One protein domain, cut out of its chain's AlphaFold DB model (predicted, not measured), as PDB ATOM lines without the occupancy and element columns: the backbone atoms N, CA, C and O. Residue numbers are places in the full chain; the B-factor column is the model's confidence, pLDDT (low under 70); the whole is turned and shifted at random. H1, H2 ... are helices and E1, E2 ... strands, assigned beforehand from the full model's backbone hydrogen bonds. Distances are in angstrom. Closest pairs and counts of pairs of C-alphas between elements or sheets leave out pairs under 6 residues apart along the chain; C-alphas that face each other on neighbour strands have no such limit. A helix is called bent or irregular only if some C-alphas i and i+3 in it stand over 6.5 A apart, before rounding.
ATOM      1  N   ASP A  41      23.628  10.948  -5.579       87.69
ATOM      2  CA  ASP A  41      23.822  12.348  -5.175       87.69
ATOM      3  C   ASP A  41      25.290  12.710  -4.878       87.69
ATOM      4  O   ASP A  41      25.741  13.824  -5.147       87.69
ATOM      5  N   ILE A  42      26.060  11.802  -4.269       90.56
ATOM      6  CA  ILE A  42      27.471  12.054  -3.944       90.56
ATOM      7  C   ILE A  42      28.303  12.059  -5.224       90.56
ATOM      8  O   ILE A  42      29.147  12.942  -5.396       90.56
ATOM      9  N   VAL A  43      28.069  11.084  -6.104       91.69
ATOM     10  CA  VAL A  43      28.735  10.992  -7.408       91.69
ATOM     11  C   VAL A  43      28.424  12.236  -8.237       91.69
ATOM     12  O   VAL A  43      29.343  12.874  -8.749       91.69
ATOM     13  N   GLU A  44      27.155  12.635  -8.288       94.06
ATOM     14  CA  GLU A  44      26.681  13.795  -9.038       94.06
ATOM     15  C   GLU A  44      27.361  15.074  -8.551       94.06
ATOM     16  O   GLU A  44      27.930  15.832  -9.340       94.06
ATOM     17  N   ASN A  45      27.375  15.289  -7.234       95.19
ATOM     18  CA  ASN A  45      28.005  16.460  -6.638       95.19
ATOM     19  C   ASN A  45      29.512  16.510  -6.917       95.19
ATOM     20  O   ASN A  45      30.047  17.579  -7.217       95.19
ATOM     21  N   ARG A  46      30.227  15.381  -6.816       95.94
ATOM     22  CA  ARG A  46      31.670  15.350  -7.103       95.94
ATOM     23  C   ARG A  46      31.949  15.622  -8.580       95.94
ATOM     24  O   ARG A  46      32.795  16.467  -8.872       95.94
ATOM     25  N   ALA A  47      31.205  14.985  -9.482       97.06
ATOM     26  CA  ALA A  47      31.353  15.183 -10.917       97.06
ATOM     27  C   ALA A  47      31.020  16.626 -11.336       97.06
ATOM     28  O   ALA A  47      31.778  17.252 -12.076       97.06
ATOM     29  N   THR A  48      29.949  17.198 -10.780       97.19
ATOM     30  CA  THR A  48      29.550  18.594 -11.012       97.19
ATOM     31  C   THR A  48      30.635  19.562 -10.553       97.19
ATOM     32  O   THR A  48      31.009  20.476 -11.288       97.19
ATOM     33  N   ASN A  49      31.190  19.353  -9.355       97.12
ATOM     34  CA  ASN A  49      32.266  20.193  -8.832       97.12
ATOM     35  C   ASN A  49      33.547  20.084  -9.672       97.12
ATOM     36  O   ASN A  49      34.209  21.097  -9.898       97.12
ATOM     37  N   ALA A  50      33.878  18.889 -10.165       97.19
ATOM     38  CA  ALA A  50      35.014  18.688 -11.059       97.19
ATOM     39  C   ALA A  50      34.838  19.435 -12.388       97.19
ATOM     40  O   ALA A  50      35.728  20.187 -12.794       97.19
ATOM     41  N   LEU A  51      33.672  19.295 -13.034       97.94
ATOM     42  CA  LEU A  51      33.375  20.008 -14.278       97.94
ATOM     43  C   LEU A  51      33.387  21.524 -14.069       97.94
ATOM     44  O   LEU A  51      33.977  22.254 -14.866       97.94
ATOM     45  N   LYS A  52      32.798  21.998 -12.966       96.62
ATOM     46  CA  LYS A  52      32.803  23.413 -12.591       96.62
ATOM     47  C   LYS A  52      34.224  23.957 -12.452       96.62
ATOM     48  O   LYS A  52      34.513  25.003 -13.020       96.62
ATOM     49  N   ALA A  53      35.118  23.241 -11.772       96.06
ATOM     50  CA  ALA A  53      36.504  23.673 -11.600       96.06
ATOM     51  C   ALA A  53      37.236  23.836 -12.946       96.06
ATOM     52  O   ALA A  53      37.947  24.818 -13.149       96.06
ATOM     53  N   VAL A  54      37.024  22.917 -13.895       97.00
ATOM     54  CA  VAL A  54      37.600  23.018 -15.250       97.00
ATOM     55  C   VAL A  54      36.990  24.184 -16.032       97.00
ATOM     56  O   VAL A  54      37.719  24.931 -16.688       97.00
ATOM     57  N   VAL A  55      35.673  24.392 -15.927       95.75
ATOM     58  CA  VAL A  55      34.976  25.548 -16.513       95.75
ATOM     59  C   VAL A  55      35.510  26.868 -15.952       95.75
ATOM     60  O   VAL A  55      35.726  27.804 -16.721       95.75
ATOM     61  N   ASP A  56      35.767  26.944 -14.647       94.25
ATOM     62  CA  ASP A  56      36.296  28.140 -13.991       94.25
ATOM     63  C   ASP A  56      37.707  28.474 -14.501       94.25
ATOM     64  O   ASP A  56      37.968  29.622 -14.863       94.25
ATOM     65  N   VAL A  57      38.587  27.473 -14.644       95.56
ATOM     66  CA  VAL A  57      39.917  27.660 -15.256       95.56
ATOM     67  C   VAL A  57      39.798  28.114 -16.714       95.56
ATOM     68  O   VAL A  57      40.502  29.033 -17.138       95.56
ATOM     69  N   ALA A  58      38.897  27.501 -17.487       95.06
ATOM     70  CA  ALA A  58      38.665  27.879 -18.877       95.06
ATOM     71  C   ALA A  58      38.171  29.331 -18.989       95.06
ATOM     72  O   ALA A  58      38.626  30.073 -19.859       95.06
ATOM     73  N   ASN A  59      37.263  29.750 -18.106       93.00
ATOM     74  CA  ASN A  59      36.730  31.110 -18.047       93.00
ATOM     75  C   ASN A  59      37.808  32.128 -17.669       93.00
ATOM     76  O   ASN A  59      37.941  33.142 -18.354       93.00
ATOM     77  N   GLU A  60      38.602  31.839 -16.639       92.19
ATOM     78  CA  GLU A  60      39.698  32.701 -16.192       92.19
ATOM     79  C   GLU A  60      40.696  32.963 -17.328       92.19
ATOM     80  O   GLU A  60      41.008  34.115 -17.628       92.19
ATOM     81  N   LEU A  61      41.138  31.904 -18.017       92.31
ATOM     82  CA  LEU A  61      42.073  32.012 -19.144       92.31
ATOM     83  C   LEU A  61      41.446  32.644 -20.393       92.31
ATOM     84  O   LEU A  61      42.160  33.234 -21.199       92.31
ATOM     85  N   SER A  62      40.119  32.581 -20.519       90.25
ATOM     86  CA  SER A  62      39.363  33.304 -21.548       90.25
ATOM     87  C   SER A  62      39.120  34.781 -21.186       90.25
ATOM     88  O   SER A  62      38.445  35.486 -21.933       90.25
ATOM     89  N   GLY A  63      39.622  35.264 -20.040       86.38
ATOM     90  CA  GLY A  63      39.447  36.646 -19.578       86.38
ATOM     91  C   GLY A  63      38.079  36.950 -18.955       86.38
ATOM     92  O   GLY A  63      37.744  38.116 -18.734       86.38
ATOM     93  N   ILE A  64      37.280  35.926 -18.647       83.94
ATOM     94  CA  ILE A  64      35.948  36.070 -18.058       83.94
ATOM     95  C   ILE A  64      36.090  36.106 -16.533       83.94
ATOM     96  O   ILE A  64      36.235  35.078 -15.879       83.94
ATOM     97  N   THR A  65      36.070  37.310 -15.959       63.78
ATOM     98  CA  THR A  65      36.407  37.547 -14.541       63.78
ATOM     99  C   THR A  65      35.198  37.743 -13.618       63.78
ATOM    100  O   THR A  65      35.357  37.725 -12.399       63.78
ATOM    101  N   SER A  66      33.977  37.894 -14.154       57.16
ATOM    102  CA  SER A  66      32.742  37.891 -13.353       57.16
ATOM    103  C   SER A  66      31.510  37.516 -14.186       57.16
ATOM    104  O   SER A  66      31.430  37.861 -15.363       57.16
ATOM    105  N   GLY A  67      30.547  36.815 -13.575       58.69
ATOM    106  CA  GLY A  67      29.218  36.573 -14.158       58.69
ATOM    107  C   GLY A  67      29.060  35.335 -15.049       58.69
ATOM    108  O   GLY A  67      27.950  35.091 -15.515       58.69
ATOM    109  N   ALA A  68      30.107  34.531 -15.268       69.44
ATOM    110  CA  ALA A  68      29.952  33.253 -15.963       69.44
ATOM    111  C   ALA A  68      29.145  32.275 -15.101       69.44
ATOM    112  O   ALA A  68      29.600  31.829 -14.046       69.44
ATOM    113  N   VAL A  69      27.929  31.960 -15.539       76.62
ATOM    114  CA  VAL A  69      27.085  30.961 -14.887       76.62
ATOM    115  C   VAL A  69      27.539  29.581 -15.349       76.62
ATOM    116  O   VAL A  69      27.698  29.345 -16.544       76.62
ATOM    117  N   PHE A  70      27.742  28.666 -14.402       88.38
ATOM    118  CA  PHE A  70      27.880  27.249 -14.725       88.38
ATOM    119  C   PHE A  70      26.536  26.753 -15.264       88.38
ATOM    120  O   PHE A  70      25.560  26.692 -14.519       88.38
ATOM    121  N   ASN A  71      26.480  26.470 -16.560       91.88
ATOM    122  CA  ASN A  71      25.257  26.203 -17.307       91.88
ATOM    123  C   ASN A  71      25.141  24.731 -17.719       91.88
ATOM    124  O   ASN A  71      24.628  24.456 -18.796       91.88
ATOM    125  N   PHE A  72      25.592  23.789 -16.894       95.38
ATOM    126  CA  PHE A  72      25.480  22.358 -17.185       95.38
ATOM    127  C   PHE A  72      24.465  21.678 -16.274       95.38
ATOM    128  O   PHE A  72      24.408  21.972 -15.081       95.38
ATOM    129  N   GLU A  73      23.718  20.735 -16.839       95.31
ATOM    130  CA  GLU A  73      22.860  19.803 -16.106       95.31
ATOM    131  C   GLU A  73      23.313  18.366 -16.353       95.31
ATOM    132  O   GLU A  73      23.877  18.054 -17.401       95.31
ATOM    133  N   VAL A  74      23.077  17.486 -15.390       96.25
ATOM    134  CA  VAL A  74      23.389  16.061 -15.523       96.25
ATOM    135  C   VAL A  74      22.389  15.432 -16.488       96.25
ATOM    136  O   VAL A  74      21.180  15.556 -16.308       96.25
ATOM    137  N   ALA A  75      22.897  14.767 -17.519       94.88
ATOM    138  CA  ALA A  75      22.097  14.098 -18.541       94.88
ATOM    139  C   ALA A  75      22.056  12.576 -18.347       94.88
ATOM    140  O   ALA A  75      21.040  11.949 -18.637       94.88
ATOM    141  N   ASP A  76      23.155  11.986 -17.873       94.38
ATOM    142  CA  ASP A  76      23.292  10.550 -17.629       94.38
ATOM    143  C   ASP A  76      24.347  10.331 -16.535       94.38
ATOM    144  O   ASP A  76      25.449  10.868 -16.628       94.38
ATOM    145  N   MET A  77      24.010   9.578 -15.491       92.75
ATOM    146  CA  MET A  77      24.901   9.312 -14.354       92.75
ATOM    147  C   MET A  77      25.813   8.101 -14.566       92.75
ATOM    148  O   MET A  77      26.749   7.904 -13.788       92.75
ATOM    149  N   ASP A  78      25.536   7.294 -15.591       90.50
ATOM    150  CA  ASP A  78      26.256   6.053 -15.867       90.50
ATOM    151  C   ASP A  78      26.395   5.811 -17.375       90.50
ATOM    152  O   ASP A  78      26.156   4.722 -17.900       90.50
ATOM    153  N   GLY A  79      26.762   6.874 -18.085       88.94
ATOM    154  CA  GLY A  79      26.972   6.846 -19.519       88.94
ATOM    155  C   GLY A  79      28.343   6.293 -19.900       88.94
ATOM    156  O   GLY A  79      29.229   6.107 -19.073       88.94
ATOM    157  N   ARG A  80      28.535   6.105 -21.205       87.19
ATOM    158  CA  ARG A  80      29.818   5.710 -21.814       87.19
ATOM    159  C   ARG A  80      30.452   6.870 -22.564       87.19
ATOM    160  O   ARG A  80      29.716   7.671 -23.153       87.19
ATOM    161  N   SER A  81      31.778   6.956 -22.573       85.69
ATOM    162  CA  SER A  81      32.480   8.019 -23.293       85.69
ATOM    163  C   SER A  81      32.340   7.823 -24.799       85.69
ATOM    164  O   SER A  81      32.422   6.711 -25.315       85.69
ATOM    165  N   ALA A  82      32.149   8.919 -25.531       80.88
ATOM    166  CA  ALA A  82      32.168   8.869 -26.993       80.88
ATOM    167  C   ALA A  82      33.592   8.787 -27.579       80.88
ATOM    168  O   ALA A  82      33.755   8.399 -28.734       80.88
ATOM    169  N   ASN A  83      34.612   9.175 -26.806       81.25
ATOM    170  CA  ASN A  83      35.988   9.339 -27.284       81.25
ATOM    171  C   ASN A  83      36.948   8.261 -26.759       81.25
ATOM    172  O   ASN A  83      38.139   8.277 -27.085       81.25
ATOM    173  N   PHE A  84      36.451   7.342 -25.935       86.19
ATOM    174  CA  PHE A  84      37.228   6.275 -25.328       86.19
ATOM    175  C   PHE A  84      36.501   4.939 -25.492       86.19
ATOM    176  O   PHE A  84      35.277   4.857 -25.422       86.19
ATOM    177  N   GLY A  85      37.274   3.891 -25.747       86.38
ATOM    178  CA  GLY A  85      36.743   2.552 -25.922       86.38
ATOM    179  C   GLY A  85      37.790   1.632 -26.523       86.38
ATOM    180  O   GLY A  85      38.482   2.000 -27.475       86.38
ATOM    181  N   ILE A  86      37.894   0.429 -25.958       85.62
ATOM    182  CA  ILE A  86      38.648  -0.678 -26.546       85.62
ATOM    183  C   ILE A  86      37.643  -1.754 -26.922       85.62
ATOM    184  O   ILE A  86      36.879  -2.231 -26.077       85.62
ATOM    185  N   VAL A  87      37.643  -2.114 -28.197       84.88
ATOM    186  CA  VAL A  87      36.650  -2.994 -28.804       84.88
ATOM    187  C   VAL A  87      37.352  -4.206 -29.392       84.88
ATOM    188  O   VAL A  87      38.391  -4.092 -30.040       84.88
ATOM    189  N   GLN A  88      36.768  -5.377 -29.180       84.19
ATOM    190  CA  GLN A  88      37.069  -6.564 -29.958       84.19
ATOM    191  C   GLN A  88      36.016  -6.699 -31.054       84.19
ATOM    192  O   GLN A  88      34.865  -7.026 -30.771       84.19
ATOM    193  N   TRP A  89      36.390  -6.465 -32.309       80.75
ATOM    194  CA  TRP A  89      35.466  -6.675 -33.419       80.75
ATOM    195  C   TRP A  89      35.278  -8.170 -33.686       80.75
ATOM    196  O   TRP A  89      36.236  -8.917 -33.882       80.75
ATOM    197  N   ILE A  90      34.020  -8.603 -33.677       81.94
ATOM    198  CA  ILE A  90      33.597  -9.949 -34.077       81.94
ATOM    199  C   ILE A  90      33.475 -10.000 -35.607       81.94
ATOM    200  O   ILE A  90      33.808 -11.008 -36.231       81.94
ATOM    201  N   ASP A  91      32.983  -8.912 -36.198       81.38
ATOM    202  CA  ASP A  91      32.899  -8.661 -37.635       81.38
ATOM    203  C   ASP A  91      32.921  -7.144 -37.911       81.38
ATOM    204  O   ASP A  91      33.041  -6.346 -36.983       81.38
ATOM    205  N   ASP A  92      32.779  -6.744 -39.179       74.12
ATOM    206  CA  ASP A  92      32.871  -5.345 -39.632       74.12
ATOM    207  C   ASP A  92      31.817  -4.390 -39.022       74.12
ATOM    208  O   ASP A  92      31.868  -3.183 -39.260       74.12
ATOM    209  N   VAL A  93      30.817  -4.905 -38.295       74.69
ATOM    210  CA  VAL A  93      29.702  -4.112 -37.745       74.69
ATOM    211  C   VAL A  93      29.492  -4.363 -36.251       74.69
ATOM    212  O   VAL A  93      28.970  -3.496 -35.547       74.69
ATOM    213  N   ARG A  94      29.865  -5.540 -35.743       81.00
ATOM    214  CA  ARG A  94      29.657  -5.948 -34.351       81.00
ATOM    215  C   ARG A  94      30.983  -6.087 -33.631       81.00
ATOM    216  O   ARG A  94      31.836  -6.871 -34.041       81.00
ATOM    217  N   GLY A  95      31.105  -5.396 -32.509       80.19
ATOM    218  CA  GLY A  95      32.235  -5.533 -31.609       80.19
ATOM    219  C   GLY A  95      31.798  -5.530 -30.153       80.19
ATOM    220  O   GLY A  95      30.826  -4.866 -29.788       80.19
ATOM    221  N   ASP A  96      32.532  -6.278 -29.341       82.56
ATOM    222  CA  ASP A  96      32.361  -6.325 -27.896       82.56
ATOM    223  C   ASP A  96      33.272  -5.275 -27.257       82.56
ATOM    224  O   ASP A  96      34.481  -5.251 -27.497       82.56
ATOM    225  N   ARG A  97      32.700  -4.380 -26.443       79.69
ATOM    226  CA  ARG A  97      33.491  -3.431 -25.650       79.69
ATOM    227  C   ARG A  97      34.151  -4.184 -24.507       79.69
ATOM    228  O   ARG A  97      33.477  -4.738 -23.647       79.69
ATOM    229  N   ILE A  98      35.476  -4.197 -24.535       77.50
ATOM    230  CA  ILE A  98      36.320  -4.930 -23.593       77.50
ATOM    231  C   ILE A  98      36.665  -4.077 -22.366       77.50
ATOM    232  O   ILE A  98      36.957  -4.603 -21.293       77.50
ATOM    233  N   VAL A  99      36.622  -2.756 -22.526       75.88
ATOM    234  CA  VAL A  99      36.729  -1.794 -21.431       75.88
ATOM    235  C   VAL A  99      35.437  -0.995 -21.398       75.88
ATOM    236  O   VAL A  99      35.054  -0.416 -22.412       75.88
ATOM    237  N   GLU A 100      34.772  -1.002 -20.244       68.50
ATOM    238  CA  GLU A 100      33.589  -0.187 -19.984       68.50
ATOM    239  C   GLU A 100      33.951   0.930 -19.004       68.50
ATOM    240  O   GLU A 100      34.269   0.701 -17.836       68.50
ATOM    241  N   GLU A 101      33.963   2.156 -19.515       78.06
ATOM    242  CA  GLU A 101      34.079   3.372 -18.727       78.06
ATOM    243  C   GLU A 101      32.704   3.855 -18.268       78.06
ATOM    244  O   GLU A 101      31.761   3.951 -19.053       78.06
ATOM    245  N   HIS A 102      32.618   4.202 -16.988       87.00
ATOM    246  CA  HIS A 102      31.426   4.788 -16.397       87.00
ATOM    247  C   HIS A 102      31.637   6.293 -16.264       87.00
ATOM    248  O   HIS A 102      32.520   6.753 -15.536       87.00
ATOM    249  N   ILE A 103      30.836   7.066 -16.989       92.50
ATOM    250  CA  ILE A 103      30.976   8.511 -17.146       92.50
ATOM    251  C   ILE A 103      29.685   9.197 -16.710       92.50
ATOM    252  O   ILE A 103      28.594   8.840 -17.151       92.50
ATOM    253  N   VAL A 104      29.818  10.263 -15.925       96.19
ATOM    254  CA  VAL A 104      28.729  11.217 -15.722       96.19
ATOM    255  C   VAL A 104      28.723  12.195 -16.896       96.19
ATOM    256  O   VAL A 104      29.692  12.933 -17.112       96.19
ATOM    257  N   LYS A 105      27.638  12.195 -17.669       96.69
ATOM    258  CA  LYS A 105      27.421  13.100 -18.798       96.69
ATOM    259  C   LYS A 105      26.668  14.336 -18.354       96.69
ATOM    260  O   LYS A 105      25.647  14.255 -17.675       96.69
ATOM    261  N   PHE A 106      27.133  15.474 -18.835       97.38
ATOM    262  CA  PHE A 106      26.547  16.778 -18.596       97.38
ATOM    263  C   PHE A 106      26.118  17.400 -19.914       97.38
ATOM    264  O   PHE A 106      26.895  17.426 -20.861       97.38
ATOM    265  N   ARG A 107      24.915  17.950 -19.970       95.88
ATOM    266  CA  ARG A 107      24.418  18.718 -21.107       95.88
ATOM    267  C   ARG A 107      24.558  20.206 -20.829       95.88
ATOM    268  O   ARG A 107      24.182  20.677 -19.756       95.88
ATOM    269  N   GLU A 108      25.065  20.955 -21.802       94.81
ATOM    270  CA  GLU A 108      25.007  22.414 -21.749       94.81
ATOM    271  C   GLU A 108      23.552  22.899 -21.889       94.81
ATOM    272  O   GLU A 108      22.846  22.576 -22.842       94.81
ATOM    273  N   THR A 109      23.106  23.709 -20.937       92.50
ATOM    274  CA  THR A 109      21.769  24.304 -20.885       92.50
ATOM    275  C   THR A 109      21.746  25.685 -21.544       92.50
ATOM    276  O   THR A 109      22.750  26.402 -21.592       92.50
ATOM    277  N   GLY A 110      20.575  26.085 -22.051       85.50
ATOM    278  CA  GLY A 110      20.375  27.416 -22.639       85.50
ATOM    279  C   GLY A 110      20.950  27.596 -24.049       85.50
ATOM    280  O   GLY A 110      21.032  28.725 -24.528       85.50
ATOM    281  N   THR A 111      21.319  26.506 -24.725       83.00
ATOM    282  CA  THR A 111      21.840  26.501 -26.097       83.00
ATOM    283  C   THR A 111      21.050  25.531 -26.989       83.00
ATOM    284  O   THR A 111      20.540  24.526 -26.492       83.00
ATOM    285  N   PRO A 112      20.900  25.801 -28.303       77.56
ATOM    286  CA  PRO A 112      20.293  24.852 -29.238       77.56
ATOM    287  C   PRO A 112      21.221  23.687 -29.622       77.56
ATOM    288  O   PRO A 112      20.762  22.744 -30.265       77.56
ATOM    289  N   THR A 113      22.517  23.752 -29.298       80.00
ATOM    290  CA  THR A 113      23.476  22.673 -29.581       80.00
ATOM    291  C   THR A 113      23.534  21.674 -28.434       80.00
ATOM    292  O   THR A 113      23.690  22.073 -27.286       80.00
ATOM    293  N   ASP A 114      23.479  20.379 -28.749       84.69
ATOM    294  CA  ASP A 114      23.611  19.293 -27.766       84.69
ATOM    295  C   ASP A 114      25.088  19.074 -27.402       84.69
ATOM    296  O   ASP A 114      25.721  18.100 -27.808       84.69
ATOM    297  N   ASN A 115      25.676  20.052 -26.707       92.31
ATOM    298  CA  ASN A 115      27.043  19.944 -26.217       92.31
ATOM    299  C   ASN A 115      27.044  19.082 -24.955       92.31
ATOM    300  O   ASN A 115      26.469  19.461 -23.931       92.31
ATOM    301  N   ILE A 116      27.703  17.930 -25.041       95.56
ATOM    302  CA  ILE A 116      27.854  16.993 -23.934       95.56
ATOM    303  C   ILE A 116      29.251  17.140 -23.354       95.56
ATOM    304  O   ILE A 116      30.206  17.145 -24.106       95.56
ATOM    305  N   SER A 117      29.379  17.249 -22.039       96.81
ATOM    306  CA  SER A 117      30.643  17.157 -21.305       96.81
ATOM    307  C   SER A 117      30.660  15.869 -20.485       96.81
ATOM    308  O   SER A 117      29.609  15.348 -20.118       96.81
ATOM    309  N   GLU A 118      31.841  15.336 -20.209       96.50
ATOM    310  CA  GLU A 118      32.028  13.988 -19.674       96.50
ATOM    311  C   GLU A 118      32.989  14.022 -18.485       96.50
ATOM    312  O   GLU A 118      34.097  14.560 -18.583       96.50
ATOM    313  N   VAL A 119      32.583  13.431 -17.361       96.00
ATOM    314  CA  VAL A 119      33.415  13.278 -16.161       96.00
ATOM    315  C   VAL A 119      33.502  11.806 -15.795       96.00
ATOM    316  O   VAL A 119      32.477  11.154 -15.621       96.00
ATOM    317  N   ASP A 120      34.718  11.282 -15.646       92.38
ATOM    318  CA  ASP A 120      34.914   9.909 -15.182       92.38
ATOM    319  C   ASP A 120      34.352   9.739 -13.769       92.38
ATOM    320  O   ASP A 120      34.764  10.430 -12.828       92.38
ATOM    321  N   ARG A 121      33.422   8.794 -13.626       90.56
ATOM    322  CA  ARG A 121      32.690   8.526 -12.388       90.56
ATOM    323  C   ARG A 121      33.621   8.096 -11.258       90.56
ATOM    324  O   ARG A 121      33.352   8.390 -10.093       90.56
ATOM    325  N   THR A 122      34.718   7.417 -11.593       85.44
ATOM    326  CA  THR A 122      35.636   6.848 -10.599       85.44
ATOM    327  C   THR A 122      36.634   7.888 -10.102       85.44
ATOM    328  O   THR A 122      36.786   8.090  -8.895       85.44
ATOM    329  N   THR A 123      37.318   8.579 -11.018       87.81
ATOM    330  CA  THR A 123      38.395   9.518 -10.668       87.81
ATOM    331  C   THR A 123      37.931  10.964 -10.507       87.81
ATOM    332  O   THR A 123      38.706  11.792 -10.027       87.81
ATOM    333  N   ASN A 124      36.677  11.282 -10.855       92.12
ATOM    334  CA  ASN A 124      36.121  12.643 -10.892       92.12
ATOM    335  C   ASN A 124      36.938  13.599 -11.760       92.12
ATOM    336  O   ASN A 124      37.068  14.784 -11.455       92.12
ATOM    337  N   ARG A 125      37.537  13.086 -12.829       92.56
ATOM    338  CA  ARG A 125      38.301  13.910 -13.754       92.56
ATOM    339  C   ARG A 125      37.501  14.157 -15.014       92.56
ATOM    340  O   ARG A 125      36.807  13.276 -15.511       92.56
ATOM    341  N   VAL A 126      37.597  15.385 -15.501       95.56
ATOM    342  CA  VAL A 126      36.883  15.825 -16.694       95.56
ATOM    343  C   VAL A 126      37.585  15.241 -17.912       95.56
ATOM    344  O   VAL A 126      38.717  15.612 -18.217       95.56
ATOM    345  N   VAL A 127      36.905  14.320 -18.583       94.19
ATOM    346  CA  VAL A 127      37.364  13.679 -19.820       94.19
ATOM    347  C   VAL A 127      37.060  14.580 -21.004       94.19
ATOM    348  O   VAL A 127      37.893  14.708 -21.899       94.19
ATOM    349  N   ALA A 128      35.893  15.226 -20.993       96.19
ATOM    350  CA  ALA A 128      35.488  16.148 -22.035       96.19
ATOM    351  C   ALA A 128      34.753  17.362 -21.460       96.19
ATOM    352  O   ALA A 128      33.916  17.240 -20.566       96.19
ATOM    353  N   LEU A 129      35.037  18.538 -22.006       97.06
ATOM    354  CA  LEU A 129      34.268  19.760 -21.825       97.06
ATOM    355  C   LEU A 129      33.895  20.261 -23.212       97.06
ATOM    356  O   LEU A 129      34.781  20.582 -23.997       97.06
ATOM    357  N   HIS A 130      32.607  20.411 -23.485       95.38
ATOM    358  CA  HIS A 130      32.121  21.001 -24.725       95.38
ATOM    359  C   HIS A 130      31.083  22.070 -24.413       95.38
ATOM    360  O   HIS A 130      30.144  21.848 -23.649       95.38
ATOM    361  N   ARG A 131      31.283  23.251 -24.995       92.12
ATOM    362  CA  ARG A 131      30.458  24.440 -24.791       92.12
ATOM    363  C   ARG A 131      30.226  25.136 -26.115       92.12
ATOM    364  O   ARG A 131      31.038  25.033 -27.038       92.12
ATOM    365  N   THR A 132      29.156  25.907 -26.188       89.94
ATOM    366  CA  THR A 132      28.840  26.694 -27.375       89.94
ATOM    367  C   THR A 132      29.945  27.731 -27.592       89.94
ATOM    368  O   THR A 132      30.204  28.527 -26.689       89.94
ATOM    369  N   PRO A 133      30.619  27.759 -28.759       87.81
ATOM    370  CA  PRO A 133      31.634  28.768 -29.028       87.81
ATOM    371  C   PRO A 133      31.015  30.168 -28.995       87.81
ATOM    372  O   PRO A 133      30.073  30.451 -29.736       87.81
ATOM    373  N   VAL A 134      31.568  31.047 -28.161       81.56
ATOM    374  CA  VAL A 134      31.173  32.455 -28.079       81.56
ATOM    375  C   VAL A 134      32.256  33.312 -28.718       81.56
ATOM    376  O   VAL A 134      33.442  33.153 -28.421       81.56
ATOM    377  N   ASP A 135      31.849  34.233 -29.591       75.19
ATOM    378  CA  ASP A 135      32.716  35.322 -30.028       75.19
ATOM    379  C   ASP A 135      32.412  36.567 -29.196       75.19
ATOM    380  O   ASP A 135      31.353  37.176 -29.333       75.19
ATOM    381  N   PHE A 136      33.337  36.938 -28.313       71.44
ATOM    382  CA  PHE A 136      33.191  38.136 -27.490       71.44
ATOM    383  C   PHE A 136      33.377  39.441 -28.269       71.44
ATOM    384  O   PHE A 136      33.152  40.503 -27.695       71.44
ATOM    385  N   GLY A 137      33.768  39.387 -29.549       63.81
ATOM    386  CA  GLY A 137      34.105  40.574 -30.326       63.81
ATOM    387  C   GLY A 137      35.346  41.250 -29.744       63.81
ATOM    388  O   GLY A 137      35.268  42.066 -28.832       63.81
ATOM    389  N   GLY A 138      36.522  40.904 -30.260       63.09
ATOM    390  CA  GLY A 138      37.787  41.396 -29.719       63.09
ATOM    391  C   GLY A 138      38.969  41.161 -30.649       63.09
ATOM    392  O   GLY A 138      38.843  40.540 -31.705       63.09
ATOM    393  N   THR A 139      40.125  41.697 -30.264       64.81
ATOM    394  CA  THR A 139      41.380  41.521 -30.996       64.81
ATOM    395  C   THR A 139      41.821  40.059 -30.949       64.81
ATOM    396  O   THR A 139      41.694  39.403 -29.917       64.81
ATOM    397  N   TYR A 140      42.365  39.564 -32.060       69.56
ATOM    398  CA  TYR A 140      42.980  38.242 -32.130       69.56
ATOM    399  C   TYR A 140      44.042  38.083 -31.037       69.56
ATOM    400  O   TYR A 140      44.876  38.968 -30.837       69.56
ATOM    401  N   VAL A 141      44.009  36.952 -30.334       74.81
ATOM    402  CA  VAL A 141      45.042  36.617 -29.352       74.81
ATOM    403  C   VAL A 141      46.223  35.987 -30.090       74.81
ATOM    404  O   VAL A 141      46.118  34.888 -30.624       74.81
ATOM    405  N   ASP A 142      47.383  36.644 -30.086       72.31
ATOM    406  CA  ASP A 142      48.570  36.190 -30.836       72.31
ATOM    407  C   ASP A 142      49.243  34.919 -30.262       72.31
ATOM    408  O   ASP A 142      50.223  34.423 -30.813       72.31
ATOM    409  N   LYS A 143      48.742  34.371 -29.143       86.75
ATOM    410  CA  LYS A 143      49.354  33.249 -28.399       86.75
ATOM    411  C   LYS A 143      48.356  32.172 -27.953       86.75
ATOM    412  O   LYS A 143      48.474  31.638 -26.851       86.75
ATOM    413  N   LEU A 144      47.386  31.833 -28.803       92.81
ATOM    414  CA  LEU A 144      46.351  30.834 -28.483       92.81
ATOM    415  C   LEU A 144      46.920  29.473 -28.047       92.81
ATOM    416  O   LEU A 144      46.381  28.865 -27.128       92.81
ATOM    417  N   GLU A 145      48.027  29.019 -28.644       94.62
ATOM    418  CA  GLU A 145      48.685  27.769 -28.231       94.62
ATOM    419  C   GLU A 145      49.154  27.829 -26.772       94.62
ATOM    420  O   GLU A 145      48.949  26.882 -26.017       94.62
ATOM    421  N   ALA A 146      49.769  28.941 -26.359       95.00
ATOM    422  CA  ALA A 146      50.267  29.094 -24.995       95.00
ATOM    423  C   ALA A 146      49.113  29.117 -23.982       95.00
ATOM    424  O   ALA A 146      49.229  28.523 -22.916       95.00
ATOM    425  N   VAL A 147      47.985  29.741 -24.342       95.31
ATOM    426  CA  VAL A 147      46.760  29.727 -23.525       95.31
ATOM    427  C   VAL A 147      46.200  28.308 -23.410       95.31
ATOM    428  O   VAL A 147      45.881  27.863 -22.311       95.31
ATOM    429  N   ALA A 148      46.127  27.570 -24.521       96.88
ATOM    430  CA  ALA A 148      45.680  26.182 -24.520       96.88
ATOM    431  C   ALA A 148      46.593  25.286 -23.669       96.88
ATOM    432  O   ALA A 148      46.100  24.480 -22.887       96.88
ATOM    433  N   ARG A 149      47.913  25.459 -23.767       96.81
ATOM    434  CA  ARG A 149      48.884  24.713 -22.959       96.81
ATOM    435  C   ARG A 149      48.733  25.019 -21.470       96.81
ATOM    436  O   ARG A 149      48.580  24.097 -20.678       96.81
ATOM    437  N   GLN A 150      48.658  26.302 -21.113       96.75
ATOM    438  CA  GLN A 150      48.422  26.742 -19.738       96.75
ATOM    439  C   GLN A 150      47.101  26.196 -19.177       96.75
ATOM    440  O   GLN A 150      47.016  25.859 -17.996       96.75
ATOM    441  N   PHE A 151      46.063  26.098 -20.009       97.88
ATOM    442  CA  PHE A 151      44.808  25.464 -19.623       97.88
ATOM    443  C   PHE A 151      45.017  23.988 -19.275       97.88
ATOM    444  O   PHE A 151      44.666  23.585 -18.166       97.88
ATOM    445  N   VAL A 152      45.640  23.206 -20.170       97.81
ATOM    446  CA  VAL A 152      45.899  21.774 -19.936       97.81
ATOM    447  C   VAL A 152      46.750  21.564 -18.684       97.81
ATOM    448  O   VAL A 152      46.385  20.743 -17.850       97.81
ATOM    449  N   GLU A 153      47.823  22.335 -18.495       96.75
ATOM    450  CA  GLU A 153      48.697  22.249 -17.313       96.75
ATOM    451  C   GLU A 153      47.941  22.455 -15.991       96.75
ATOM    452  O   GLU A 153      48.273  21.842 -14.978       96.75
ATOM    453  N   ARG A 154      46.903  23.302 -15.989       96.81
ATOM    454  CA  ARG A 154      46.098  23.580 -14.792       96.81
ATOM    455  C   ARG A 154      45.047  22.514 -14.505       96.81
ATOM    456  O   ARG A 154      44.746  22.284 -13.336       96.81
ATOM    457  N   VAL A 155      44.466  21.902 -15.537       96.31
ATOM    458  CA  VAL A 155      43.371  20.921 -15.378       96.31
ATOM    459  C   VAL A 155      43.865  19.472 -15.380       96.31
ATOM    460  O   VAL A 155      43.193  18.585 -14.858       96.31
ATOM    461  N   TYR A 156      45.065  19.235 -15.910       95.38
ATOM    462  CA  TYR A 156      45.743  17.946 -15.944       95.38
ATOM    463  C   TYR A 156      47.235  18.124 -15.599       95.38
ATOM    464  O   TYR A 156      48.077  18.177 -16.495       95.38
ATOM    465  N   PRO A 157      47.592  18.235 -14.304       91.50
ATOM    466  CA  PRO A 157      48.961  18.540 -13.864       91.50
ATOM    467  C   PRO A 157      50.026  17.534 -14.318       91.50
ATOM    468  O   PRO A 157      51.200  17.877 -14.445       91.50
ATOM    469  N   GLU A 158      49.631  16.289 -14.587       91.19
ATOM    470  CA  GLU A 158      50.512  15.245 -15.115       91.19
ATOM    471  C   GLU A 158      51.020  15.562 -16.533       91.19
ATOM    472  O   GLU A 158      52.024  14.999 -16.980       91.19
ATOM    473  N   PHE A 159      50.360  16.492 -17.231       94.69
ATOM    474  CA  PHE A 159      50.667  16.885 -18.597       94.69
ATOM    475  C   PHE A 159      52.130  17.272 -18.804       94.69
ATOM    476  O   PHE A 159      52.760  16.746 -19.716       94.69
ATOM    477  N   THR A 160      52.707  18.117 -17.944       93.81
ATOM    478  CA  THR A 160      54.094  18.595 -18.102       93.81
ATOM    479  C   THR A 160      55.109  17.446 -18.111       93.81
ATOM    480  O   THR A 160      56.131  17.525 -18.789       93.81
ATOM    481  N   GLY A 161      54.825  16.358 -17.387       91.31
ATOM    482  CA  GLY A 161      55.684  15.173 -17.354       91.31
ATOM    483  C   GLY A 161      55.561  14.292 -18.597       91.31
ATOM    484  O   GLY A 161      56.535  13.651 -18.992       91.31
ATOM    485  N   ILE A 162      54.384  14.259 -19.230       91.38
ATOM    486  CA  ILE A 162      54.119  13.375 -20.375       91.38
ATOM    487  C   ILE A 162      54.204  14.083 -21.728       91.38
ATOM    488  O   ILE A 162      54.435  13.417 -22.736       91.38
ATOM    489  N   GLU A 163      54.045  15.405 -21.767       94.19
ATOM    490  CA  GLU A 163      53.971  16.201 -22.991       94.19
ATOM    491  C   GLU A 163      55.147  15.967 -23.950       94.19
ATOM    492  O   GLU A 163      54.874  15.754 -25.133       94.19
ATOM    493  N   PRO A 164      56.425  15.915 -23.507       93.50
ATOM    494  CA  PRO A 164      57.559  15.673 -24.409       93.50
ATOM    495  C   PRO A 164      57.476  14.344 -25.168       93.50
ATOM    496  O   PRO A 164      58.248  14.084 -26.087       93.50
ATOM    497  N   THR A 165      56.568  13.472 -24.738       88.75
ATOM    498  CA  THR A 165      56.382  12.132 -25.260       88.75
ATOM    499  C   THR A 165      55.150  12.009 -26.172       88.75
ATOM    500  O   THR A 165      54.912  10.934 -26.731       88.75
ATOM    501  N   LEU A 166      54.389  13.099 -26.336       92.94
ATOM    502  CA  LEU A 166      53.201  13.206 -27.183       92.94
ATOM    503  C   LEU A 166      53.529  13.922 -28.501       92.94
ATOM    504  O   LEU A 166      54.375  14.813 -28.556       92.94
ATOM    505  N   GLU A 167      52.814  13.575 -29.569       94.06
ATOM    506  CA  GLU A 167      52.909  14.288 -30.845       94.06
ATOM    507  C   GLU A 167      51.951  15.479 -30.873       94.06
ATOM    508  O   GLU A 167      50.727  15.312 -30.895       94.06
ATOM    509  N   TYR A 168      52.520  16.681 -30.929       95.25
ATOM    510  CA  TYR A 168      51.769  17.922 -31.036       95.25
ATOM    511  C   TYR A 168      51.337  18.219 -32.481       95.25
ATOM    512  O   TYR A 168      52.155  18.236 -33.400       95.25
ATOM    513  N   VAL A 169      50.043  18.488 -32.670       93.44
ATOM    514  CA  VAL A 169      49.412  18.798 -33.958       93.44
ATOM    515  C   VAL A 169      48.486  20.011 -33.793       93.44
ATOM    516  O   VAL A 169      47.441  19.902 -33.140       93.44
ATOM    517  N   PRO A 170      48.815  21.169 -34.394       91.69
ATOM    518  CA  PRO A 170      47.899  22.297 -34.464       91.69
ATOM    519  C   PRO A 170      46.880  22.103 -35.596       91.69
ATOM    520  O   PRO A 170      47.195  21.614 -36.681       91.69
ATOM    521  N   GLY A 171      45.650  22.541 -35.360       87.94
ATOM    522  CA  GLY A 171      44.539  22.493 -36.298       87.94
ATOM    523  C   GLY A 171      43.746  23.796 -36.302       87.94
ATOM    524  O   GLY A 171      43.727  24.556 -35.333       87.94
ATOM    525  N   ARG A 172      43.064  24.065 -37.414       85.88
ATOM    526  CA  ARG A 172      42.192  25.232 -37.570       85.88
ATOM    527  C   ARG A 172      40.959  24.844 -38.369       85.88
ATOM    528  O   ARG A 172      41.078  24.215 -39.417       85.88
ATOM    529  N   LYS A 173      39.785  25.270 -37.904       78.75
ATOM    530  CA  LYS A 173      38.523  25.146 -38.634       78.75
ATOM    531  C   LYS A 173      37.930  26.531 -38.847       78.75
ATOM    532  O   LYS A 173      37.675  27.269 -37.895       78.75
ATOM    533  N   THR A 174      37.696  26.863 -40.110       66.06
ATOM    534  CA  THR A 174      37.032  28.105 -40.507       66.06
ATOM    535  C   THR A 174      35.625  27.753 -40.980       66.06
ATOM    536  O   THR A 174      35.471  27.012 -41.948       66.06
ATOM    537  N   GLY A 175      34.605  28.238 -40.272       58.38
ATOM    538  CA  GLY A 175      33.194  27.984 -40.574       58.38
ATOM    539  C   GLY A 175      32.356  27.927 -39.297       58.38
ATOM    540  O   GLY A 175      32.616  27.088 -38.438       58.38
ATOM    541  N   GLY A 176      31.374  28.824 -39.171       62.03
ATOM    542  CA  GLY A 176      30.558  29.013 -37.964       62.03
ATOM    543  C   GLY A 176      30.586  30.460 -37.456       62.03
ATOM    544  O   GLY A 176      30.939  31.368 -38.205       62.03
ATOM    545  N   VAL A 177      30.214  30.662 -36.185       63.12
ATOM    546  CA  VAL A 177      30.136  31.979 -35.513       63.12
ATOM    547  C   VAL A 177      31.525  32.612 -35.292       63.12
ATOM    548  O   VAL A 177      31.623  33.829 -35.208       63.12
ATOM    549  N   ALA A 178      32.603  31.813 -35.261       66.31
ATOM    550  CA  ALA A 178      33.985  32.269 -35.069       66.31
ATOM    551  C   ALA A 178      35.006  31.397 -35.831       66.31
ATOM    552  O   ALA A 178      34.701  30.285 -36.271       66.31
ATOM    553  N   THR A 179      36.249  31.885 -35.966       82.12
ATOM    554  CA  THR A 179      37.390  31.023 -36.330       82.12
ATOM    555  C   THR A 179      37.808  30.217 -35.104       82.12
ATOM    556  O   THR A 179      38.144  30.807 -34.076       82.12
ATOM    557  N   ASN A 180      37.848  28.891 -35.242       89.50
ATOM    558  CA  ASN A 180      38.201  27.976 -34.161       89.50
ATOM    559  C   ASN A 180      39.568  27.335 -34.420       89.50
ATOM    560  O   ASN A 180      39.862  26.875 -35.529       89.50
ATOM    561  N   TYR A 181      40.381  27.280 -33.376       93.00
ATOM    562  CA  TYR A 181      41.691  26.646 -33.348       93.00
ATOM    563  C   TYR A 181      41.627  25.416 -32.451       93.00
ATOM    564  O   TYR A 181      40.938  25.421 -31.433       93.00
ATOM    565  N   PHE A 182      42.338  24.368 -32.847       95.50
ATOM    566  CA  PHE A 182      42.430  23.121 -32.104       95.50
ATOM    567  C   PHE A 182      43.897  22.806 -31.867       95.50
ATOM    568  O   PHE A 182      44.674  22.716 -32.813       95.50
ATOM    569  N   PHE A 183      44.277  22.635 -30.612       97.31
ATOM    570  CA  PHE A 183      45.629  22.260 -30.222       97.31
ATOM    571  C   PHE A 183      45.569  20.856 -29.656       97.31
ATOM    572  O   PHE A 183      44.880  20.641 -28.660       97.31
ATOM    573  N   ARG A 184      46.205  19.897 -30.336       96.81
ATOM    574  CA  ARG A 184      46.106  18.477 -29.997       96.81
ATOM    575  C   ARG A 184      47.477  17.883 -29.696       96.81
ATOM    576  O   ARG A 184      48.423  18.107 -30.441       96.81
ATOM    577  N   TRP A 185      47.549  17.064 -28.657       97.38
ATOM    578  CA  TRP A 185      48.696  16.240 -28.291       97.38
ATOM    579  C   TRP A 185      48.271  14.774 -28.337       97.38
ATOM    580  O   TRP A 185      47.390  14.364 -27.587       97.38
ATOM    581  N   ASN A 186      48.853  13.990 -29.241       94.31
ATOM    582  CA  ASN A 186      48.468  12.599 -29.485       94.31
ATOM    583  C   ASN A 186      49.469  11.638 -28.838       94.31
ATOM    584  O   ASN A 186      50.673  11.750 -29.075       94.31
ATOM    585  N   ASP A 187      48.982  10.629 -28.120       92.19
ATOM    586  CA  ASP A 187      49.801   9.504 -27.673       92.19
ATOM    587  C   ASP A 187      49.789   8.380 -28.714       92.19
ATOM    588  O   ASP A 187      49.199   7.317 -28.527       92.19
ATOM    589  N   LYS A 188      50.473   8.601 -29.843       85.00
ATOM    590  CA  LYS A 188      50.577   7.597 -30.922       85.00
ATOM    591  C   LYS A 188      51.385   6.351 -30.545       85.00
ATOM    592  O   LYS A 188      51.522   5.441 -31.359       85.00
ATOM    593  N   ARG A 189      51.979   6.333 -29.349       85.50
ATOM    594  CA  ARG A 189      52.762   5.202 -28.849       85.50
ATOM    595  C   ARG A 189      51.907   4.243 -28.029       85.50
ATOM    596  O   ARG A 189      52.310   3.096 -27.882       85.50
ATOM    597  N   PHE A 190      50.758   4.667 -27.509       86.69
ATOM    598  CA  PHE A 190      49.843   3.731 -26.868       86.69
ATOM    599  C   PHE A 190      49.309   2.742 -27.908       86.69
ATOM    600  O   PHE A 190      48.880   3.134 -28.993       86.69
ATOM    601  N   ALA A 191      49.347   1.457 -27.580       82.44
ATOM    602  CA  ALA A 191      48.902   0.394 -28.461       82.44
ATOM    603  C   ALA A 191      48.028  -0.606 -27.706       82.44
ATOM    604  O   ALA A 191      48.204  -0.834 -26.509       82.44
ATOM    605  N   VAL A 192      47.105  -1.219 -28.442       81.31
ATOM    606  CA  VAL A 192      46.302  -2.353 -27.979       81.31
ATOM    607  C   VAL A 192      46.822  -3.652 -28.608       81.31
ATOM    608  O   VAL A 192      47.472  -3.602 -29.657       81.31
ATOM    609  N   PRO A 193      46.591  -4.812 -27.969       76.50
ATOM    610  CA  PRO A 193      46.959  -6.120 -28.506       76.50
ATOM    611  C   PRO A 193      46.319  -6.384 -29.873       76.50
ATOM    612  O   PRO A 193      45.236  -5.883 -30.163       76.50
ATOM    613  N   ASN A 194      46.947  -7.239 -30.687       74.25
ATOM    614  CA  ASN A 194      46.342  -7.701 -31.938       74.25
ATOM    615  C   ASN A 194      44.960  -8.327 -31.680       74.25
ATOM    616  O   ASN A 194      44.798  -9.118 -30.753       74.25
ATOM    617  N   GLY A 195      43.988  -7.998 -32.532       73.56
ATOM    618  CA  GLY A 195      42.593  -8.423 -32.373       73.56
ATOM    619  C   GLY A 195      41.745  -7.482 -31.514       73.56
ATOM    620  O   GLY A 195      40.533  -7.666 -31.456       73.56
ATOM    621  N   LEU A 196      42.359  -6.470 -30.893       81.56
ATOM    622  CA  LEU A 196      41.664  -5.353 -30.268       81.56
ATOM    623  C   LEU A 196      41.894  -4.078 -31.076       81.56
ATOM    624  O   LEU A 196      42.957  -3.866 -31.661       81.56
ATOM    625  N   GLU A 197      40.892  -3.214 -31.071       81.50
ATOM    626  CA  GLU A 197      40.932  -1.897 -31.686       81.50
ATOM    627  C   GLU A 197      40.532  -0.831 -30.668       81.50
ATOM    628  O   GLU A 197      39.874  -1.106 -29.665       81.50
ATOM    629  N   MET A 198      40.974   0.395 -30.919       82.25
ATOM    630  CA  MET A 198      40.608   1.572 -30.137       82.25
ATOM    631  C   MET A 198      39.790   2.507 -31.018       82.25
ATOM    632  O   MET A 198      40.184   2.756 -32.158       82.25
ATOM    633  N   ASP A 199      38.697   3.051 -30.483       77.69
ATOM    634  CA  ASP A 199      37.828   3.971 -31.234       77.69
ATOM    635  C   ASP A 199      38.618   5.204 -31.707       77.69
ATOM    636  O   ASP A 199      38.541   5.622 -32.863       77.69
ATOM    637  N   LEU A 200      39.427   5.764 -30.803       81.81
ATOM    638  CA  LEU A 200      40.360   6.852 -31.071       81.81
ATOM    639  C   LEU A 200      41.672   6.613 -30.307       81.81
ATOM    640  O   LEU A 200      41.626   6.292 -29.113       81.81
ATOM    641  N   PRO A 201      42.842   6.828 -30.946       86.00
ATOM    642  CA  PRO A 201      44.118   6.876 -30.240       86.00
ATOM    643  C   PRO A 201      44.090   7.905 -29.115       86.00
ATOM    644  O   PRO A 201      43.480   8.954 -29.316       86.00
ATOM    645  N   PRO A 202      44.756   7.677 -27.967       91.94
ATOM    646  CA  PRO A 202      44.673   8.602 -26.846       91.94
ATOM    647  C   PRO A 202      45.184   9.990 -27.230       91.94
ATOM    648  O   PRO A 202      46.230  10.134 -27.871       91.94
ATOM    649  N   PHE A 203      44.464  11.030 -26.825       95.12
ATOM    650  CA  PHE A 203      44.836  12.406 -27.119       95.12
ATOM    651  C   PHE A 203      44.382  13.370 -26.026       95.12
ATOM    652  O   PHE A 203      43.474  13.086 -25.244       95.12
ATOM    653  N   ILE A 204      45.031  14.528 -26.006       97.44
ATOM    654  CA  ILE A 204      44.563  15.731 -25.329       97.44
ATOM    655  C   ILE A 204      44.283  16.760 -26.415       97.44
ATOM    656  O   ILE A 204      45.119  16.955 -27.294       97.44
ATOM    657  N   GLN A 205      43.133  17.419 -26.391       97.50
ATOM    658  CA  GLN A 205      42.805  18.481 -27.335       97.50
ATOM    659  C   GLN A 205      42.152  19.653 -26.623       97.50
ATOM    660  O   GLN A 205      41.292  19.461 -25.775       97.50
ATOM    661  N   VAL A 206      42.506  20.870 -27.029       98.12
ATOM    662  CA  VAL A 206      41.811  22.097 -26.630       98.12
ATOM    663  C   VAL A 206      41.278  22.793 -27.873       98.12
ATOM    664  O   VAL A 206      42.032  23.055 -28.810       98.12
ATOM    665  N   GLY A 207      39.983  23.101 -27.873       95.69
ATOM    666  CA  GLY A 207      39.336  23.973 -28.847       95.69
ATOM    667  C   GLY A 207      39.183  25.380 -28.278       95.69
ATOM    668  O   GLY A 207      38.590  25.567 -27.214       95.69
ATOM    669  N   ILE A 208      39.707  26.369 -28.997       94.00
ATOM    670  CA  ILE A 208      39.727  27.774 -28.583       94.00
ATOM    671  C   ILE A 208      39.364  28.688 -29.758       94.00
ATOM    672  O   ILE A 208      39.771  28.450 -30.898       94.00
ATOM    673  N   THR A 209      38.552  29.715 -29.518       92.00
ATOM    674  CA  THR A 209      38.206  30.701 -30.553       92.00
ATOM    675  C   THR A 209      39.377  31.652 -30.815       92.00
ATOM    676  O   THR A 209      40.310  31.767 -30.021       92.00
ATOM    677  N   ALA A 210      39.313  32.397 -31.918       88.62
ATOM    678  CA  ALA A 210      40.269  33.458 -32.236       88.62
ATOM    679  C   ALA A 210      40.413  34.540 -31.144       88.62
ATOM    680  O   ALA A 210      41.482  35.138 -31.008       88.62
ATOM    681  N   SER A 211      39.345  34.782 -30.379       87.50
ATOM    682  CA  SER A 211      39.305  35.732 -29.263       87.50
ATOM    683  C   SER A 211      39.806  35.141 -27.939       87.50
ATOM    684  O   SER A 211      39.855  35.851 -26.941       87.50
ATOM    685  N   GLY A 212      40.219  33.868 -27.922       90.38
ATOM    686  CA  GLY A 212      40.771  33.206 -26.739       90.38
ATOM    687  C   GLY A 212      39.748  32.455 -25.885       90.38
ATOM    688  O   GLY A 212      40.107  31.976 -24.815       90.38
ATOM    689  N   PHE A 213      38.499  32.307 -26.336       92.19
ATOM    690  CA  PHE A 213      37.485  31.562 -25.587       92.19
ATOM    691  C   PHE A 213      37.687  30.052 -25.725       92.19
ATOM    692  O   PHE A 213      37.550  29.501 -26.819       92.19
ATOM    693  N   ILE A 214      37.991  29.375 -24.619       94.50
ATOM    694  CA  ILE A 214      38.162  27.916 -24.579       94.50
ATOM    695  C   ILE A 214      36.780  27.261 -24.540       94.50
ATOM    696  O   ILE A 214      36.104  27.290 -23.517       94.50
ATOM    697  N   PHE A 215      36.346  26.652 -25.637       93.69
ATOM    698  CA  PHE A 215      35.008  26.057 -25.743       93.69
ATOM    699  C   PHE A 215      35.029  24.525 -25.756       93.69
ATOM    700  O   PHE A 215      33.983  23.909 -25.584       93.69
ATOM    701  N   SER A 216      36.197  23.913 -25.965       95.81
ATOM    702  CA  SER A 216      36.342  22.460 -26.037       95.81
ATOM    703  C   SER A 216      37.590  21.998 -25.299       95.81
ATOM    704  O   SER A 216      38.648  22.612 -25.437       95.81
ATOM    705  N   TYR A 217      37.489  20.883 -24.594       97.81
ATOM    706  CA  TYR A 217      38.613  20.128 -24.063       97.81
ATOM    707  C   TYR A 217      38.286  18.642 -24.115       97.81
ATOM    708  O   TYR A 217      37.177  18.265 -23.769       97.81
ATOM    709  N   ASP A 218      39.251  17.829 -24.517       96.62
ATOM    710  CA  ASP A 218      39.174  16.372 -24.515       96.62
ATOM    711  C   ASP A 218      40.488  15.831 -23.945       96.62
ATOM    712  O   ASP A 218      41.558  16.304 -24.334       96.62
ATOM    713  N   ASN A 219      40.439  14.843 -23.054       95.69
ATOM    714  CA  ASN A 219      41.616  14.167 -22.509       95.69
ATOM    715  C   ASN A 219      41.344  12.679 -22.294       95.69
ATOM    716  O   ASN A 219      41.008  12.224 -21.201       95.69
ATOM    717  N   THR A 220      41.545  11.904 -23.354       92.19
ATOM    718  CA  THR A 220      41.411  10.445 -23.305       92.19
ATOM    719  C   THR A 220      42.697   9.771 -22.839       92.19
ATOM    720  O   THR A 220      42.641   8.651 -22.337       92.19
ATOM    721  N   VAL A 221      43.851  10.455 -22.920       91.94
ATOM    722  CA  VAL A 221      45.140   9.969 -22.381       91.94
ATOM    723  C   VAL A 221      44.985   9.534 -20.932       91.94
ATOM    724  O   VAL A 221      45.445   8.457 -20.558       91.94
ATOM    725  N   GLN A 222      44.276  10.333 -20.135       86.81
ATOM    726  CA  GLN A 222      44.026   9.997 -18.747       86.81
ATOM    727  C   GLN A 222      43.307   8.647 -18.577       86.81
ATOM    728  O   GLN A 222      43.675   7.883 -17.682       86.81
ATOM    729  N   LEU A 223      42.285   8.364 -19.385       87.62
ATOM    730  CA  LEU A 223      41.512   7.126 -19.272       87.62
ATOM    731  C   LEU A 223      42.373   5.910 -19.641       87.62
ATOM    732  O   LEU A 223      42.426   4.937 -18.894       87.62
ATOM    733  N   TYR A 224      43.138   5.999 -20.733       86.62
ATOM    734  CA  TYR A 224      44.027   4.915 -21.169       86.62
ATOM    735  C   TYR A 224      45.216   4.684 -20.223       86.62
ATOM    736  O   TYR A 224      45.734   3.572 -20.143       86.62
ATOM    737  N   HIS A 225      45.666   5.709 -19.495       81.75
ATOM    738  CA  HIS A 225      46.746   5.571 -18.506       81.75
ATOM    739  C   HIS A 225      46.258   5.043 -17.150       81.75
ATOM    740  O   HIS A 225      47.089   4.647 -16.333       81.75
ATOM    741  N   ASN A 226      44.943   5.019 -16.910       81.56
ATOM    742  CA  ASN A 226      44.330   4.575 -15.654       81.56
ATOM    743  C   ASN A 226      43.278   3.478 -15.882       81.56
ATOM    744  O   ASN A 226      42.229   3.471 -15.240       81.56
TER     745      ASN A 226
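AT A GLANCE: This is residues 41 to 226 of the 302 residues of an uncharacterized protein of Candidatus Kaiserbacteria bacterium (UniProt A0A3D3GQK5). Picture one twisted antiparallel sheet of eight strands, with the long helix H1 and the shorter H2 laid slantwise over one face and the opposite face bare of named helices. Away from it, toward one end of the longest axis, lies the small hairpin E2 and E3, beside the long loop of residues 187 to 202. The printed part has 186 residues, with four named helices and ten named strands in the order H1 E1 E2 E3 E4 E5 E6 H2 H3 E7 E8 E9 E10 H4; the class is mixed. The large sheet runs E1 E4 E5 E6 E10 E9 E8 E7. The whole is compact, with a radius of gyration of the C-alphas of 16.8 A and spans of 51 by 39 by 32 A.

IN THESE COORDINATES: Look first at the sheet: E1 is residues 72 to 79, E4 103 to 108, E5 116 to 120, E6 126 to 130, E10 214 to 219, E9 203 to 209 (19.8 A), E8 179 to 186 (22.6 A) and E7 167 to 174 (23.2 A). E1 bends by 52 degrees at residue 75. Find C-alpha 41 at (23.822, 12.348, -5.175); from there H1, residues 41 to 61, runs 30.2 A. H2 is residues 144 to 155, 16.7 A, and H3 is residues 159 to 165, irregular, with C-alphas 161 and 164 7.3 A apart. E2 is residues 86 to 89 and E3 95 to 97. H4, residues 221 to 225, ends at C-alpha 225 (46.746, 5.571, -18.506).

HOW THE PARTS SIT: Start at E6 and E10, antiparallel at 148 degrees, with N 129 and O 217 at 2.8 A. E4 E5 E6 and E7 E8 E9 E10 are meanders, each strand the antiparallel neighbour of the one before. At the edges, N 73 of E1 and O 107 of E4 are 3.0 A apart, and N 171 of E7 and O 182 of E8 2.7 A. H1, H2 and H3 on one face of the sheet make two layers. H1 has a height over the sheet of 9.1 A; its closest C-alphas to E10 are Ala 58 and Ile 214, 5.7 A. H2, at 8.9 A, comes closest to E9 at the C-alphas of Ala 148 and Val 206, 6.0 A. H1 touches H2 with residues 54 to 61 alone, closest at the C-alphas of Val 54 and Val 155, 6.1 A, a shallow tilt of 30 degrees, opposite ways. H2 and H3 only just touch, only at the corner, with 3 pairs of C-alphas within 8 A, the closest Glu 153 and Phe 159, 5.9 A. H4 is on the same face as H1, over none of the strands. In the hairpin E2 and E3, N 88 and O 96 are 2.8 A apart; residues 86 to 87 also pair antiparallel with residues 197 to 198. In H1, H2 and H4 every O i to N i+4 pair is within hydrogen-bond range; H3 has 1 of 3, and 2 of 4 O i to N i+3 pairs.

THE WHOLE: The C-alphas farthest apart, Ser 66 and Asp 91, are 52.5 A apart. The printed part has no cut. The links E6 to H2 and E8 to E9 are long. The mean pLDDT of the printed part is 87.8; look for values under 70 at residues 65 to 68, 100, 137 to 140 and 174 to 178.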